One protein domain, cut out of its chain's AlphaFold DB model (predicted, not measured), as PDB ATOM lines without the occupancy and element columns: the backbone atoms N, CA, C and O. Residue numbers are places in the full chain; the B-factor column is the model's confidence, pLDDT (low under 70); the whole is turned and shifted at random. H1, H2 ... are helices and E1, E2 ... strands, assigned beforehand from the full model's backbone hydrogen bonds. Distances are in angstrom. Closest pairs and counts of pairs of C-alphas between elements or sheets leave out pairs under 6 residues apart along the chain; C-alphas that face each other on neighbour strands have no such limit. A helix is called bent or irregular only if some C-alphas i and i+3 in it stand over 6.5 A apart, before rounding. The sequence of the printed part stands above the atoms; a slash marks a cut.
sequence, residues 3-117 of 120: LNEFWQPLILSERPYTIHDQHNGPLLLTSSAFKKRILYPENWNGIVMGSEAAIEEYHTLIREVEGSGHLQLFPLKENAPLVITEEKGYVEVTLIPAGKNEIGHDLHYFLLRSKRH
ATOM      1  N   LEU A   3     124.108 154.911  89.890       77.88
ATOM      2  CA  LEU A   3     123.556 155.043  91.230       77.88
ATOM      3  C   LEU A   3     124.386 156.056  92.031       77.88
ATOM      4  O   LEU A   3     125.611 156.091  91.928       77.88
ATOM      5  N   ASN A   4     123.725 156.915  92.808       75.88
ATOM      6  CA  ASN A   4     124.423 157.793  93.754       75.88
ATOM      7  C   ASN A   4     124.888 157.011  95.001       75.88
ATOM      8  O   ASN A   4     124.616 155.820  95.149       75.88
ATOM      9  N   GLU A   5     125.521 157.705  95.949       72.56
ATOM     10  CA  GLU A   5     125.926 157.160  97.260       72.56
ATOM     11  C   GLU A   5     124.770 156.593  98.109       72.56
ATOM     12  O   GLU A   5     124.977 155.940  99.132       72.56
ATOM     13  N   PHE A   6     123.536 156.841  97.681       74.31
ATOM     14  CA  PHE A   6     122.307 156.386  98.307       74.31
ATOM     15  C   PHE A   6     121.617 155.258  97.532       74.31
ATOM     16  O   PHE A   6     120.492 154.901  97.888       74.31
ATOM     17  N   TRP A   7     122.280 154.678  96.525       73.69
ATOM     18  CA  TRP A   7     121.762 153.607  95.661       73.69
ATOM     19  C   TRP A   7     120.520 154.006  94.863       73.69
ATOM     20  O   TRP A   7     119.732 153.156  94.449       73.69
ATOM     21  N   GLN A   8     120.328 155.307  94.652       75.31
ATOM     22  CA  GLN A   8     119.212 155.830  93.881       75.31
ATOM     23  C   GLN A   8     119.632 156.047  92.428       75.31
ATOM     24  O   GLN A   8     120.719 156.582  92.186       75.31
ATOM     25  N   PRO A   9     118.767 155.683  91.467       75.69
ATOM     26  CA  PRO A   9     118.910 156.062  90.072       75.69
ATOM     27  C   PRO A   9     119.191 157.552  89.892       75.69
ATOM     28  O   PRO A   9     118.331 158.394  90.143       75.69
ATOM     29  N   LEU A  10     120.365 157.877  89.367       70.56
ATOM     30  CA  LEU A  10     120.575 159.120  88.646       70.56
ATOM     31  C   LEU A  10     120.207 158.842  87.192       70.56
ATOM     32  O   LEU A  10     120.949 158.199  86.438       70.56
ATOM     33  N   ILE A  11     118.992 159.266  86.836       61.16
ATOM     34  CA  ILE A  11     118.496 159.226  85.461       61.16
ATOM     35  C   ILE A  11     119.529 159.953  84.606       61.16
ATOM     36  O   ILE A  11     119.985 161.033  84.980       61.16
ATOM     37  N   LEU A  12     119.929 159.309  83.509       55.47
ATOM     38  CA  LEU A  12     120.970 159.766  82.594       55.47
ATOM     39  C   LEU A  12     120.656 161.196  82.143       55.47
ATOM     40  O   LEU A  12     119.866 161.416  81.231       55.47
ATOM     41  N   SER A  13     121.243 162.168  82.828       53.50
ATOM     42  CA  SER A  13     121.162 163.565  82.445       53.50
ATOM     43  C   SER A  13     121.862 163.714  81.097       53.50
ATOM     44  O   SER A  13     122.962 163.200  80.916       53.50
ATOM     45  N   GLU A  14     121.255 164.433  80.154       53.47
ATOM     46  CA  GLU A  14     121.896 164.733  78.865       53.47
ATOM     47  C   GLU A  14     123.117 165.657  79.011       53.47
ATOM     48  O   GLU A  14     123.887 165.819  78.064       53.47
ATOM     49  N   ARG A  15     123.314 166.250  80.199       57.66
ATOM     50  CA  ARG A  15     124.537 166.986  80.531       57.66
ATOM     51  C   ARG A  15     125.735 166.023  80.600       57.66
ATOM     52  O   ARG A  15     125.618 164.979  81.244       57.66
ATOM     53  N   PRO A  16     126.881 166.363  79.986       56.59
ATOM     54  CA  PRO A  16     128.121 165.619  80.170       56.59
ATOM     55  C   PRO A  16     128.466 165.508  81.658       56.59
ATOM     56  O   PRO A  16     128.311 166.490  82.388       56.59
ATOM     57  N   TYR A  17     128.951 164.342  82.096       59.50
ATOM     58  CA  TYR A  17     129.553 164.228  83.423       59.50
ATOM     59  C   TYR A  17     130.773 165.141  83.481       59.50
ATOM     60  O   TYR A  17     131.614 165.149  82.579       59.50
ATOM     61  N   THR A  18     130.837 165.942  84.531       57.75
ATOM     62  CA  THR A  18     131.991 166.766  84.862       57.75
ATOM     63  C   THR A  18     132.859 166.028  85.871       57.75
ATOM     64  O   THR A  18     132.381 165.165  86.606       57.75
ATOM     65  N   ILE A  19     134.127 166.422  85.974       53.56
ATOM     66  CA  ILE A  19     135.072 165.908  86.983       53.56
ATOM     67  C   ILE A  19     134.588 166.100  88.436       53.56
ATOM     68  O   ILE A  19     135.133 165.516  89.366       53.56
ATOM     69  N   HIS A  20     133.560 166.928  88.644       57.66
ATOM     70  CA  HIS A  20     132.974 167.210  89.950       57.66
ATOM     71  C   HIS A  20     131.735 166.358  90.260       57.66
ATOM     72  O   HIS A  20     131.259 166.384  91.394       57.66
ATOM     73  N   ASP A  21     131.202 165.608  89.291       63.81
ATOM     74  CA  ASP A  21     130.067 164.719  89.527       63.81
ATOM     75  C   ASP A  21     130.554 163.442  90.242       63.81
ATOM     76  O   ASP A  21     131.391 162.696  89.731       63.81
ATOM     77  N   GLN A  22     130.053 163.197  91.457       64.00
ATOM     78  CA  GLN A  22     130.414 162.033  92.277       64.00
ATOM     79  C   GLN A  22     129.344 160.942  92.198       64.00
ATOM     80  O   GLN A  22     128.156 161.202  92.400       64.00
ATOM     81  N   HIS A  23     129.773 159.702  91.952       71.25
ATOM     82  CA  HIS A  23     128.886 158.554  91.784       71.25
ATOM     83  C   HIS A  23     129.422 157.341  92.534       71.25
ATOM     84  O   HIS A  23     129.938 156.401  91.947       71.25
ATOM     85  N   ASN A  24     129.249 157.330  93.851       69.56
ATOM     86  CA  ASN A  24     129.764 156.244  94.690       69.56
ATOM     87  C   ASN A  24     128.983 154.917  94.550       69.56
ATOM     88  O   ASN A  24     129.307 153.947  95.228       69.56
ATOM     89  N   GLY A  25     127.945 154.866  93.708       75.00
ATOM     90  CA  GLY A  25     127.181 153.657  93.414       75.00
ATOM     91  C   GLY A  25     127.537 153.042  92.050       75.00
ATOM     92  O   GLY A  25     128.186 153.680  91.221       75.00
ATOM     93  N   PRO A  26     127.094 151.800  91.790       80.00
ATOM     94  CA  PRO A  26     127.410 151.065  90.574       80.00
ATOM     95  C   PRO A  26     126.719 151.651  89.341       80.00
ATOM     96  O   PRO A  26     125.672 152.307  89.420       80.00
ATOM     97  N   LEU A  27     127.281 151.340  88.177       82.12
ATOM     98  CA  LEU A  27     126.696 151.633  86.875       82.12
ATOM     99  C   LEU A  27     125.756 150.495  86.451       82.12
ATOM    100  O   LEU A  27     126.191 149.370  86.235       82.12
ATOM    101  N   LEU A  28     124.471 150.799  86.276       83.50
ATOM    102  CA  LEU A  28     123.487 149.902  85.665       83.50
ATOM    103  C   LEU A  28     123.409 150.162  84.156       83.50
ATOM    104  O   LEU A  28     122.989 151.240  83.721       83.50
ATOM    105  N   LEU A  29     123.812 149.187  83.353       81.25
ATOM    106  CA  LEU A  29     123.754 149.199  81.900       81.25
ATOM    107  C   LEU A  29     122.362 148.819  81.409       81.25
ATOM    108  O   LEU A  29     121.749 147.867  81.881       81.25
ATOM    109  N   THR A  30     121.892 149.554  80.410       75.12
ATOM    110  CA  THR A  30     120.657 149.269  79.682       75.12
ATOM    111  C   THR A  30     120.989 149.235  78.196       75.12
ATOM    112  O   THR A  30     121.865 149.976  77.753       75.12
ATOM    113  N   SER A  31     120.255 148.452  77.402       65.38
ATOM    114  CA  SER A  31     120.415 148.423  75.937       65.38
ATOM    115  C   SER A  31     120.242 149.808  75.284       65.38
ATOM    116  O   SER A  31     120.799 150.096  74.228       65.38
ATOM    117  N   SER A  32     119.518 150.723  75.937       63.25
ATOM    118  CA  SER A  32     119.368 152.119  75.515       63.25
ATOM    119  C   SER A  32     120.578 153.019  75.813       63.25
ATOM    120  O   SER A  32     120.689 154.086  75.208       63.25
ATOM    121  N   ALA A  33     121.487 152.619  76.709       63.06
ATOM    122  CA  ALA A  33     122.633 153.429  77.125       63.06
ATOM    123  C   ALA A  33     123.776 153.453  76.092       63.06
ATOM    124  O   ALA A  33     124.607 154.356  76.134       63.06
ATOM    125  N   PHE A  34     123.796 152.518  75.137       60.00
ATOM    126  CA  PHE A  34     124.906 152.338  74.189       60.00
ATOM    127  C   PHE A  34     124.945 153.342  73.028       60.00
ATOM    128  O   PHE A  34     125.928 153.403  72.297       60.00
ATOM    129  N   LYS A  35     123.909 154.173  72.844       55.34
ATOM    130  CA  LYS A  35     123.834 155.113  71.706       55.34
ATOM    131  C   LYS A  35     124.787 156.317  71.805       55.34
ATOM    132  O   LYS A  35     124.908 157.060  70.835       55.34
ATOM    133  N   LYS A  36     125.431 156.556  72.952       56.22
ATOM    134  CA  LYS A  36     126.384 157.662  73.162       56.22
ATOM    135  C   LYS A  36     127.570 157.180  73.996       56.22
ATOM    136  O   LYS A  36     127.413 156.295  74.830       56.22
ATOM    137  N   ARG A  37     128.740 157.802  73.795       57.00
ATOM    138  CA  ARG A  37     129.934 157.592  74.629       57.00
ATOM    139  C   ARG A  37     129.538 157.737  76.099       57.00
ATOM    140  O   ARG A  37     129.094 158.811  76.509       57.00
ATOM    141  N   ILE A  38     129.678 156.659  76.865       59.88
ATOM    142  CA  ILE A  38     129.487 156.695  78.312       59.88
ATOM    143  C   ILE A  38     130.673 157.488  78.859       59.88
ATOM    144  O   ILE A  38     131.805 157.022  78.833       59.88
ATOM    145  N   LEU A  39     130.428 158.736  79.252       57.34
ATOM    146  CA  LEU A  39     131.401 159.508  80.012       57.34
ATOM    147  C   LEU A  39     131.377 158.959  81.439       57.34
ATOM    148  O   LEU A  39     130.324 158.964  82.080       57.34
ATOM    149  N   TYR A  40     132.506 158.433  81.901       62.03
ATOM    150  CA  TYR A  40     132.637 157.941  83.267       62.03
ATOM    151  C   TYR A  40     132.922 159.123  84.196       62.03
ATOM    152  O   TYR A  40     133.810 159.925  83.898       62.03
ATOM    153  N   PRO A  41     132.204 159.255  85.318       59.25
ATOM    154  CA  PRO A  41     132.674 160.092  86.412       59.25
ATOM    155  C   PRO A  41     134.024 159.548  86.890       59.25
ATOM    156  O   PRO A  41     134.178 158.338  86.952       59.25
ATOM    157  N   GLU A  42     134.993 160.383  87.266       59.81
ATOM    158  CA  GLU A  42     136.284 159.880  87.783       59.81
ATOM    159  C   GLU A  42     136.121 159.120  89.114       59.81
ATOM    160  O   GLU A  42     136.871 158.194  89.409       59.81
ATOM    161  N   ASN A  43     135.096 159.476  89.893       62.31
ATOM    162  CA  ASN A  43     134.838 158.954  91.236       62.31
ATOM    163  C   ASN A  43     133.659 157.976  91.252       62.31
ATOM    164  O   ASN A  43     132.667 158.202  91.949       62.31
ATOM    165  N   TRP A  44     133.743 156.920  90.446       72.06
ATOM    166  CA  TRP A  44     132.766 155.834  90.465       72.06
ATOM    167  C   TRP A  44     133.366 154.540  91.011       72.06
ATOM    168  O   TRP A  44     134.571 154.315  90.932       72.06
ATOM    169  N   ASN A  45     132.528 153.684  91.598       72.12
ATOM    170  CA  ASN A  45     132.980 152.555  92.422       72.12
ATOM    171  C   ASN A  45     133.570 151.355  91.645       72.12
ATOM    172  O   ASN A  45     133.860 150.326  92.249       72.12
ATOM    173  N   GLY A  46     133.725 151.449  90.320       76.69
ATOM    174  CA  GLY A  46     134.280 150.377  89.488       76.69
ATOM    175  C   GLY A  46     133.326 149.207  89.205       76.69
ATOM    176  O   GLY A  46     133.704 148.294  88.474       76.69
ATOM    177  N   ILE A  47     132.098 149.211  89.739       81.19
ATOM    178  CA  ILE A  47     131.123 148.120  89.595       81.19
ATOM    179  C   ILE A  47     130.122 148.425  88.476       81.19
ATOM    180  O   ILE A  47     129.395 149.419  88.520       81.19
ATOM    181  N   VAL A  48     130.035 147.529  87.493       83.62
ATOM    182  CA  VAL A  48     129.104 147.613  86.362       83.62
ATOM    183  C   VAL A  48     128.180 146.404  86.366       83.62
ATOM    184  O   VAL A  48     128.630 145.270  86.467       83.62
ATOM    185  N   MET A  49     126.885 146.642  86.217       87.25
ATOM    186  CA  MET A  49     125.839 145.625  86.202       87.25
ATOM    187  C   MET A  49     124.963 145.779  84.969       87.25
ATOM    188  O   MET A  49     124.685 146.894  84.549       87.25
ATOM    189  N   GLY A  50     124.445 144.686  84.432       88.56
ATOM    190  CA  GLY A  50     123.517 144.713  83.303       88.56
ATOM    191  C   GLY A  50     123.088 143.309  82.918       88.56
ATOM    192  O   GLY A  50     123.555 142.347  83.523       88.56
ATOM    193  N   SER A  51     122.224 143.175  81.913       88.94
ATOM    194  CA  SER A  51     122.033 141.869  81.272       88.94
ATOM    195  C   SER A  51     123.363 141.358  80.710       88.94
ATOM    196  O   SER A  51     124.268 142.146  80.431       88.94
ATOM    197  N   GLU A  52     123.485 140.045  80.531       87.81
ATOM    198  CA  GLU A  52     124.688 139.432  79.953       87.81
ATOM    199  C   GLU A  52     125.057 140.067  78.603       87.81
ATOM    200  O   GLU A  52     126.185 140.526  78.432       87.81
ATOM    201  N   ALA A  53     124.069 140.239  77.718       84.94
ATOM    202  CA  ALA A  53     124.241 140.922  76.437       84.94
ATOM    203  C   ALA A  53     124.734 142.372  76.596       84.94
ATOM    204  O   ALA A  53     125.674 142.787  75.928       84.94
ATOM    205  N   ALA A  54     124.158 143.140  77.529       83.88
ATOM    206  CA  ALA A  54     124.588 144.515  77.774       83.88
ATOM    207  C   ALA A  54     126.029 144.581  78.313       83.88
ATOM    208  O   ALA A  54     126.777 145.490  77.962       83.88
ATOM    209  N   ILE A  55     126.438 143.632  79.158       85.56
ATOM    210  CA  ILE A  55     127.820 143.558  79.649       85.56
ATOM    211  C   ILE A  55     128.786 143.197  78.520       85.56
ATOM    212  O   ILE A  55     129.866 143.782  78.450       85.56
ATOM    213  N   GLU A  56     128.419 142.268  77.643       83.81
ATOM    214  CA  GLU A  56     129.249 141.871  76.504       83.81
ATOM    215  C   GLU A  56     129.425 143.017  75.492       83.81
ATOM    216  O   GLU A  56     130.553 143.330  75.094       83.81
ATOM    217  N   GLU A  57     128.332 143.705  75.149       80.44
ATOM    218  CA  GLU A  57     128.352 144.912  74.313       80.44
ATOM    219  C   GLU A  57     129.224 146.005  74.940       80.44
ATOM    220  O   GLU A  57     130.100 146.572  74.281       80.44
ATOM    221  N   TYR A  58     129.039 146.260  76.240       79.25
ATOM    222  CA  TYR A  58     129.842 147.223  76.985       79.25
ATOM    223  C   TYR A  58     131.322 146.863  76.946       79.25
ATOM    224  O   TYR A  58     132.136 147.689  76.552       79.25
ATOM    225  N   HIS A  59     131.674 145.628  77.304       76.69
ATOM    226  CA  HIS A  59     133.049 145.147  77.354       76.69
ATOM    227  C   HIS A  59     133.759 145.249  75.996       76.69
ATOM    228  O   HIS A  59     134.949 145.565  75.956       76.69
ATOM    229  N   THR A  60     133.034 145.051  74.894       74.94
ATOM    230  CA  THR A  60     133.554 145.275  73.538       74.94
ATOM    231  C   THR A  60     133.874 146.755  73.309       74.94
ATOM    232  O   THR A  60     134.995 147.081  72.926       74.94
ATOM    233  N   LEU A  61     132.949 147.659  73.653       71.50
ATOM    234  CA  LEU A  61     133.118 149.107  73.496       71.50
ATOM    235  C   LEU A  61     134.289 149.672  74.321       71.50
ATOM    236  O   LEU A  61     135.072 150.468  73.819       71.50
ATOM    237  N   ILE A  62     134.434 149.290  75.595       70.25
ATOM    238  CA  ILE A  62     135.529 149.812  76.442       70.25
ATOM    239  C   ILE A  62     136.889 149.268  76.030       70.25
ATOM    240  O   ILE A  62     137.856 150.017  76.092       70.25
ATOM    241  N   ARG A  63     136.988 148.008  75.584       64.50
ATOM    242  CA  ARG A  63     138.251 147.470  75.046       64.50
ATOM    243  C   ARG A  63     138.770 148.291  73.869       64.50
ATOM    244  O   ARG A  63     139.981 148.413  73.707       64.50
ATOM    245  N   GLU A  64     137.868 148.845  73.067       59.28
ATOM    246  CA  GLU A  64     138.207 149.727  71.949       59.28
ATOM    247  C   GLU A  64     138.604 151.143  72.400       59.28
ATOM    248  O   GLU A  64     139.284 151.849  71.656       59.28
ATOM    249  N   VAL A  65     138.198 151.568  73.604       53.31
ATOM    250  CA  VAL A  65     138.243 152.975  74.038       53.31
ATOM    251  C   VAL A  65     139.257 153.242  75.158       53.31
ATOM    252  O   VAL A  65     139.908 154.282  75.117       53.31
ATOM    253  N   GLU A  66     139.434 152.351  76.140       54.16
ATOM    254  CA  GLU A  66     140.251 152.610  77.337       54.16
ATOM    255  C   GLU A  66     140.991 151.367  77.870       54.16
ATOM    256  O   GLU A  66     140.452 150.266  77.984       54.16
ATOM    257  N   GLY A  67     142.263 151.571  78.236       52.00
ATOM    258  CA  GLY A  67     143.103 150.573  78.893       52.00
ATOM    259  C   GLY A  67     142.592 150.239  80.297       52.00
ATOM    260  O   GLY A  67     142.392 151.123  81.123       52.00
ATOM    261  N   SER A  68     142.393 148.945  80.533       49.59
ATOM    262  CA  SER A  68     141.877 148.274  81.734       49.59
ATOM    263  C   SER A  68     142.163 148.955  83.087       49.59
ATOM    264  O   SER A  68     143.146 148.642  83.765       49.59
ATOM    265  N   GLY A  69     141.255 149.821  83.536       57.25
ATOM    266  CA  GLY A  69     141.050 150.067  84.965       57.25
ATOM    267  C   GLY A  69     140.374 148.864  85.639       57.25
ATOM    268  O   GLY A  69     139.852 147.980  84.958       57.25
ATOM    269  N   HIS A  70     140.379 148.823  86.976       62.91
ATOM    270  CA  HIS A  70     139.757 147.767  87.794       62.91
ATOM    271  C   HIS A  70     138.219 147.811  87.699       62.91
ATOM    272  O   HIS A  70     137.533 148.250  88.617       62.91
ATOM    273  N   LEU A  71     137.685 147.375  86.561       76.38
ATOM    274  CA  LEU A  71     136.258 147.210  86.314       76.38
ATOM    275  C   LEU A  71     135.806 145.846  86.823       76.38
ATOM    276  O   LEU A  71     136.312 144.815  86.379       76.38
ATOM    277  N   GLN A  72     134.814 145.830  87.703       83.00
ATOM    278  CA  GLN A  72     134.107 144.615  88.077       83.00
ATOM    279  C   GLN A  72     132.788 144.560  87.305       83.00
ATOM    280  O   GLN A  72     131.922 145.419  87.471       83.00
ATOM    281  N   LEU A  73     132.651 143.559  86.437       83.38
ATOM    282  CA  LEU A  73     131.461 143.347  85.614       83.38
ATOM    283  C   LEU A  73     130.580 142.269  86.258       83.38
ATOM    284  O   LEU A  73     131.046 141.163  86.522       83.38
ATOM    285  N   PHE A  74     129.307 142.581  86.478       86.94
ATOM    286  CA  PHE A  74     128.327 141.717  87.135       86.94
ATOM    287  C   PHE A  74     127.129 141.460  86.215       86.94
ATOM    288  O   PHE A  74     126.156 142.226  86.234       86.94
ATOM    289  N   PRO A  75     127.182 140.406  85.380       89.06
ATOM    290  CA  PRO A  75     126.058 140.048  84.534       89.06
ATOM    291  C   PRO A  75     124.902 139.569  85.416       89.06
ATOM    292  O   PRO A  75     125.043 138.667  86.242       89.06
ATOM    293  N   LEU A  76     123.748 140.208  85.256       90.81
ATOM    294  CA  LEU A  76     122.527 139.891  85.974       90.81
ATOM    295  C   LEU A  76     121.764 138.812  85.219       90.81
ATOM    296  O   LEU A  76     121.447 138.962  84.037       90.81
ATOM    297  N   LYS A  77     121.409 137.747  85.935       90.44
ATOM    298  CA  LYS A  77     120.500 136.726  85.427       90.44
ATOM    299  C   LYS A  77     119.057 137.206  85.562       90.44
ATOM    300  O   LYS A  77     118.654 137.735  86.597       90.44
ATOM    301  N   GLU A  78     118.270 136.991  84.517       91.25
ATOM    302  CA  GLU A  78     116.855 137.350  84.511       91.25
ATOM    303  C   GLU A  78     116.091 136.669  85.652       91.25
ATOM    304  O   GLU A  78     116.269 135.480  85.927       91.25
ATOM    305  N   ASN A  79     115.224 137.443  86.305       91.56
ATOM    306  CA  ASN A  79     114.382 137.037  87.430       91.56
ATOM    307  C   ASN A  79     115.146 136.445  88.629       91.56
ATOM    308  O   ASN A  79     114.537 135.813  89.492       91.56
ATOM    309  N   ALA A  80     116.461 136.660  88.709       92.38
ATOM    310  CA  ALA A  80     117.284 136.265  89.839       92.38
ATOM    311  C   ALA A  80     117.822 137.523  90.542       92.38
ATOM    312  O   ALA A  80     118.498 138.332  89.901       92.38
ATOM    313  N   PRO A  81     117.533 137.716  91.840       90.31
ATOM    314  CA  PRO A  81     118.079 138.842  92.580       90.31
ATOM    315  C   PRO A  81     119.591 138.678  92.771       90.31
ATOM    316  O   PRO A  81     120.057 137.634  93.231       90.31
ATOM    317  N   LEU A  82     120.347 139.732  92.467       89.75
ATOM    318  CA  LEU A  82     121.734 139.893  92.892       89.75
ATOM    319  C   LEU A  82     121.774 140.853  94.080       89.75
ATOM    320  O   LEU A  82     121.290 141.980  93.978       89.75
ATOM    321  N   VAL A  83     122.370 140.421  95.190       88.56
ATOM    322  CA  VAL A  83     122.571 141.262  96.375       88.56
ATOM    323  C   VAL A  83     124.008 141.765  96.397       88.56
ATOM    324  O   VAL A  83     124.946 140.971  96.389       88.56
ATOM    325  N   ILE A  84     124.168 143.082  96.459       81.19
ATOM    326  CA  ILE A  84     125.447 143.759  96.661       81.19
ATOM    327  C   ILE A  84     125.434 144.341  98.067       81.19
ATOM    328  O   ILE A  84     124.572 145.156  98.404       81.19
ATOM    329  N   THR A  85     126.377 143.894  98.888       80.00
ATOM    330  CA  THR A  85     126.546 144.328 100.275       80.00
ATOM    331  C   THR A  85     127.761 145.232 100.404       80.00
ATOM    332  O   THR A  85     128.842 144.880  99.945       80.00
ATOM    333  N   GLU A  86     127.579 146.349 101.089       72.94
ATOM    334  CA  GLU A  86     128.601 147.344 101.412       72.94
ATOM    335  C   GLU A  86     128.515 147.656 102.909       72.94
ATOM    336  O   GLU A  86     127.503 147.367 103.551       72.94
ATOM    337  N   GLU A  87     129.533 148.297 103.487       72.81
ATOM    338  CA  GLU A  87     129.574 148.588 104.936       72.81
ATOM    339  C   GLU A  87     128.303 149.289 105.458       72.81
ATOM    340  O   GLU A  87     127.890 149.103 106.601       72.81
ATOM    341  N   LYS A  88     127.653 150.091 104.605       72.62
ATOM    342  CA  LYS A  88     126.499 150.934 104.954       72.62
ATOM    343  C   LYS A  88     125.136 150.296 104.649       72.62
ATOM    344  O   LYS A  88     124.103 150.904 104.953       72.62
ATOM    345  N   GLY A  89     125.087 149.101 104.057       83.69
ATOM    346  CA  GLY A  89     123.830 148.428 103.731       83.69
ATOM    347  C   GLY A  89     123.925 147.466 102.555       83.69
ATOM    348  O   GLY A  89     124.997 147.011 102.176       83.69
ATOM    349  N   TYR A  90     122.778 147.176 101.948       84.94
ATOM    350  CA  TYR A  90     122.730 146.383 100.725       84.94
ATOM    351  C   TYR A  90     121.796 146.988  99.681       84.94
ATOM    352  O   TYR A  90     120.829 147.690 100.009       84.94
ATOM    353  N   VAL A  91     122.071 146.655  98.422       84.94
ATOM    354  CA  VAL A  91     121.134 146.778  97.309       84.94
ATOM    355  C   VAL A  91     120.884 145.394  96.716       84.94
ATOM    356  O   VAL A  91     121.803 144.609  96.518       84.94
ATOM    357  N   GLU A  92     119.626 145.083  96.456       89.62
ATOM    358  CA  GLU A  92     119.188 143.944  95.666       89.62
ATOM    359  C   GLU A  92     118.743 144.470  94.302       89.62
ATOM    360  O   GLU A  92     117.900 145.371  94.215       89.62
ATOM    361  N   VAL A  93     119.325 143.913  93.245       90.00
ATOM    362  CA  VAL A  93     119.010 144.244  91.857       90.00
ATOM    363  C   VAL A  93     118.441 143.003  91.191       90.00
ATOM    364  O   VAL A  93     119.085 141.959  91.162       90.00
ATOM    365  N   THR A  94     117.232 143.109  90.643       92.56
ATOM    366  CA  THR A  94     116.632 142.052  89.819       92.56
ATOM    367  C   THR A  94     116.363 142.584  88.422       92.56
ATOM    368  O   THR A  94     115.730 143.629  88.258       92.56
ATOM    369  N   LEU A  95     116.825 141.842  87.421       91.94
ATOM    370  CA  LEU A  95     116.547 142.103  86.017       91.94
ATOM    371  C   LEU A  95     115.241 141.398  85.623       91.94
ATOM    372  O   LEU A  95     115.173 140.173  85.664       91.94
ATOM    373  N   ILE A  96     114.206 142.152  85.259       92.38
ATOM    374  CA  ILE A  96     112.896 141.617  84.865       92.38
ATOM    375  C   ILE A  96     112.735 141.787  83.348       92.38
ATOM    376  O   ILE A  96     112.770 142.926  82.875       92.38
ATOM    377  N   PRO A  97     112.537 140.706  82.572       90.69
ATOM    378  CA  PRO A  97     112.307 140.797  81.131       90.69
ATOM    379  C   PRO A  97     111.065 141.630  80.803       90.69
ATOM    380  O   PRO A  97     110.008 141.452  81.408       90.69
ATOM    381  N   ALA A  98     111.188 142.526  79.825       90.88
ATOM    382  CA  ALA A  98     110.133 143.447  79.396       90.88
ATOM    383  C   ALA A  98     109.825 143.343  77.889       90.88
ATOM    384  O   ALA A  98     109.175 144.218  77.319       90.88
ATOM    385  N   GLY A  99     110.279 142.269  77.238       88.94
ATOM    386  CA  GLY A  99     110.109 142.046  75.804       88.94
ATOM    387  C   GLY A  99     111.245 142.655  74.987       88.94
ATOM    388  O   GLY A  99     112.385 142.688  75.437       88.94
ATOM    389  N   LYS A 100     110.934 143.116  73.774       87.19
ATOM    390  CA  LYS A 100     111.903 143.696  72.836       87.19
ATOM    391  C   LYS A 100     111.442 145.062  72.348       87.19
ATOM    392  O   LYS A 100     110.243 145.322  72.277       87.19
ATOM    393  N   ASN A 101     112.389 145.924  71.997       81.88
ATOM    394  CA  ASN A 101     112.087 147.190  71.330       81.88
ATOM    395  C   ASN A 101     111.881 147.003  69.813       81.88
ATOM    396  O   ASN A 101     112.032 145.906  69.276       81.88
ATOM    397  N   GLU A 102     111.573 148.098  69.113       81.81
ATOM    398  CA  GLU A 102     111.297 148.123  67.664       81.81
ATOM    399  C   GLU A 102     112.457 147.619  66.788       81.81
ATOM    400  O   GLU A 102     112.235 147.198  65.657       81.81
ATOM    401  N   ILE A 103     113.687 147.637  67.310       81.19
ATOM    402  CA  ILE A 103     114.894 147.157  66.619       81.19
ATOM    403  C   ILE A 103     115.327 145.759  67.091       81.19
ATOM    404  O   ILE A 103     116.398 145.287  66.725       81.19
ATOM    405  N   GLY A 104     114.499 145.075  67.890       79.75
ATOM    406  CA  GLY A 104     114.713 143.689  68.310       79.75
ATOM    407  C   GLY A 104     115.656 143.492  69.500       79.75
ATOM    408  O   GLY A 104     115.961 142.339  69.817       79.75
ATOM    409  N   HIS A 105     116.093 144.564  70.171       77.81
ATOM    410  CA  HIS A 105     116.905 144.461  71.388       77.81
ATOM    411  C   HIS A 105     116.030 144.134  72.589       77.81
ATOM    412  O   HIS A 105     114.936 144.692  72.727       77.81
ATOM    413  N   ASP A 106     116.551 143.301  73.483       82.88
ATOM    414  CA  ASP A 106     115.877 142.986  74.732       82.88
ATOM    415  C   ASP A 106     115.720 144.238  75.606       82.88
ATOM    416  O   ASP A 106     116.609 145.094  75.737       82.88
ATOM    417  N   LEU A 107     114.524 144.349  76.171       83.19
ATOM    418  CA  LEU A 107     114.141 145.343  77.149       83.19
ATOM    419  C   LEU A 107     114.057 144.668  78.508       83.19
ATOM    420  O   LEU A 107     113.484 143.587  78.650       83.19
ATOM    421  N   HIS A 108     114.554 145.360  79.524       87.56
ATOM    422  CA  HIS A 108     114.498 144.895  80.899       87.56
ATOM    423  C   HIS A 108     114.086 146.026  81.833       87.56
ATOM    424  O   HIS A 108     114.519 147.171  81.678       87.56
ATOM    425  N   TYR A 109     113.287 145.689  82.840       87.75
ATOM    426  CA  TYR A 109     113.117 146.518  84.024       87.75
ATOM    427  C   TYR A 109     114.158 146.138  85.073       87.75
ATOM    428  O   TYR A 109     114.439 144.961  85.293       87.75
ATOM    429  N   PHE A 110     114.691 147.142  85.762       87.50
ATOM    430  CA  PHE A 110     115.548 146.945  86.926       87.50
ATOM    431  C   PHE A 110     114.717 147.187  88.181       87.50
ATOM    432  O   PHE A 110     114.345 148.323  88.475       87.50
ATOM    433  N   LEU A 111     114.422 146.120  88.922       89.50
ATOM    434  CA  LEU A 111     113.844 146.241  90.253       89.50
ATOM    435  C   LEU A 111     114.978 146.437  91.257       89.50
ATOM    436  O   LEU A 111     115.809 145.550  91.443       89.50
ATOM    437  N   LEU A 112     114.985 147.605  91.897       88.56
ATOM    438  CA  LEU A 112     115.958 147.980  92.916       88.56
ATOM    439  C   LEU A 112     115.289 147.968  94.287       88.56
ATOM    440  O   LEU A 112     114.282 148.647  94.500       88.56
ATOM    441  N   ARG A 113     115.866 147.227  95.228       87.75
ATOM    442  CA  ARG A 113     115.503 147.282  96.647       87.75
ATOM    443  C   ARG A 113     116.752 147.592  97.445       87.75
ATOM    444  O   ARG A 113     117.767 146.940  97.254       87.75
ATOM    445  N   SER A 114     116.697 148.561  98.345       82.94
ATOM    446  CA  SER A 114     117.842 148.899  99.187       82.94
ATOM    447  C   SER A 114     117.443 148.972 100.649       82.94
ATOM    448  O   SER A 114     116.312 149.319 100.997       82.94
ATOM    449  N   LYS A 115     118.390 148.635 101.521       81.19
ATOM    450  CA  LYS A 115     118.263 148.820 102.964       81.19
ATOM    451  C   LYS A 115     119.576 149.365 103.492       81.19
ATOM    452  O   LYS A 115     120.635 148.804 103.221       81.19
ATOM    453  N   ARG A 116     119.502 150.440 104.274       75.50
ATOM    454  CA  ARG A 116     120.658 150.937 105.023       75.50
ATOM    455  C   ARG A 116     120.739 150.277 106.382       75.50
ATOM    456  O   ARG A 116     119.711 150.015 107.011       75.50
ATOM    457  N   HIS A 117     121.960 150.080 106.854       68.31
ATOM    458  CA  HIS A 117     122.187 149.882 108.272       68.31
ATOM    459  C   HIS A 117     121.898 151.213 108.973       68.31
ATOM    460  O   HIS A 117     122.597 152.205 108.781       68.31
TER     461      HIS A 117
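AT A GLANCE: This is residues 3 to 117 of the 120 residues of the protein "uncharacterized protein LOC115621895 isoform X2" of Drosophila lebanonensis (UniProt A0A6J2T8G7). A long, twisted ribbon of three antiparallel strands, E3, E4 and E5, makes a wall along one side of the domain, with E4 and E5 running the length of its longest axis. Beside the wall sits a body made of the parallel strand pair E1 and E2, the helix H2 packing on E2, and the long unnamed stretch of residues 3 to 30, which pairs briefly with E1 at residues 27 to 28. The printed part has 115 residues with two named helices and five named strands, in the order H1 E1 H2 E2 E3 E4 E5, and its class is mixed, helices and strands. The larger sheet has the order E3, E4, E5. The whole is compact, with a radius of gyration of the C-alphas of 14.1 A and spans of 41 by 32 by 26 A.

IN THESE COORDINATES: E4, residues 89 to 100, is 33.5 A long and begins with C-alpha 89 at (123.830, 148.428, 103.731). E5, residues 106 to 116, is 31.7 A long and ends with C-alpha 116 at (120.658, 150.937, 105.023). E3 is residues 81 to 86, 16.2 A. E1, residues 47 to 51, spans 13.8 A, and E2, residues 72 to 76, spans 12.7 A. H2, residues 52 to 65, is 20.1 A long. H1, residues 31 to 35, is 8.6 A long, begins with C-alpha 31 at (120.415, 148.423, 75.937) and is irregular, but only just: C-alphas 32 and 35 are 6.6 A apart.

HOW THE PARTS SIT: E3, E4 and E5 form a meander, each strand the antiparallel neighbour of the one before, with hairpins E3 and E4, and E4 and E5. N 84 and O 91 are 2.8 A apart, and N 92 and O 113 are 2.7 A apart, both within hydrogen-bond range. The closest C-alphas of E2 and E4 are those of Leu 76 and Leu 95, 6.4 A; of E1 and E4, Ser 51 and Leu 95, 7.3 A. E1 and E5 are near each other, with 6 pairs of C-alphas within 10 A. E1, H2 and E2 form a strand-helix-strand unit, two parallel neighbour strands with a helix between, with a right-handed crossover; N 74 and O 48 are 2.8 A apart. The closest C-alphas of H2 and E2 are those of Glu 52 and Pro 75, 4.8 A. H2 is not on the larger sheet; H1 only grazes it, with residues 31 to 32. H1 and H2 are close but not clearly touching, the closest C-alphas being those of Ser 31 and Ala 54, 6.0 A. Every O i to N i+4 pair is within hydrogen-bond range in H2; in H1 it is 0 of 1, and 0 of 2 for O i to N i+3.

THE WHOLE: The two C-alphas farthest apart are those of Ile 103 and His 117, 42.4 A. The printed part has no cut. The link from H1 to E1, 11 residues, is long. The mean pLDDT of the printed part is 75.4; 35 residues are under 70, namely residues 11 to 22, 24, 31 to 43, 63 to 70 and 117.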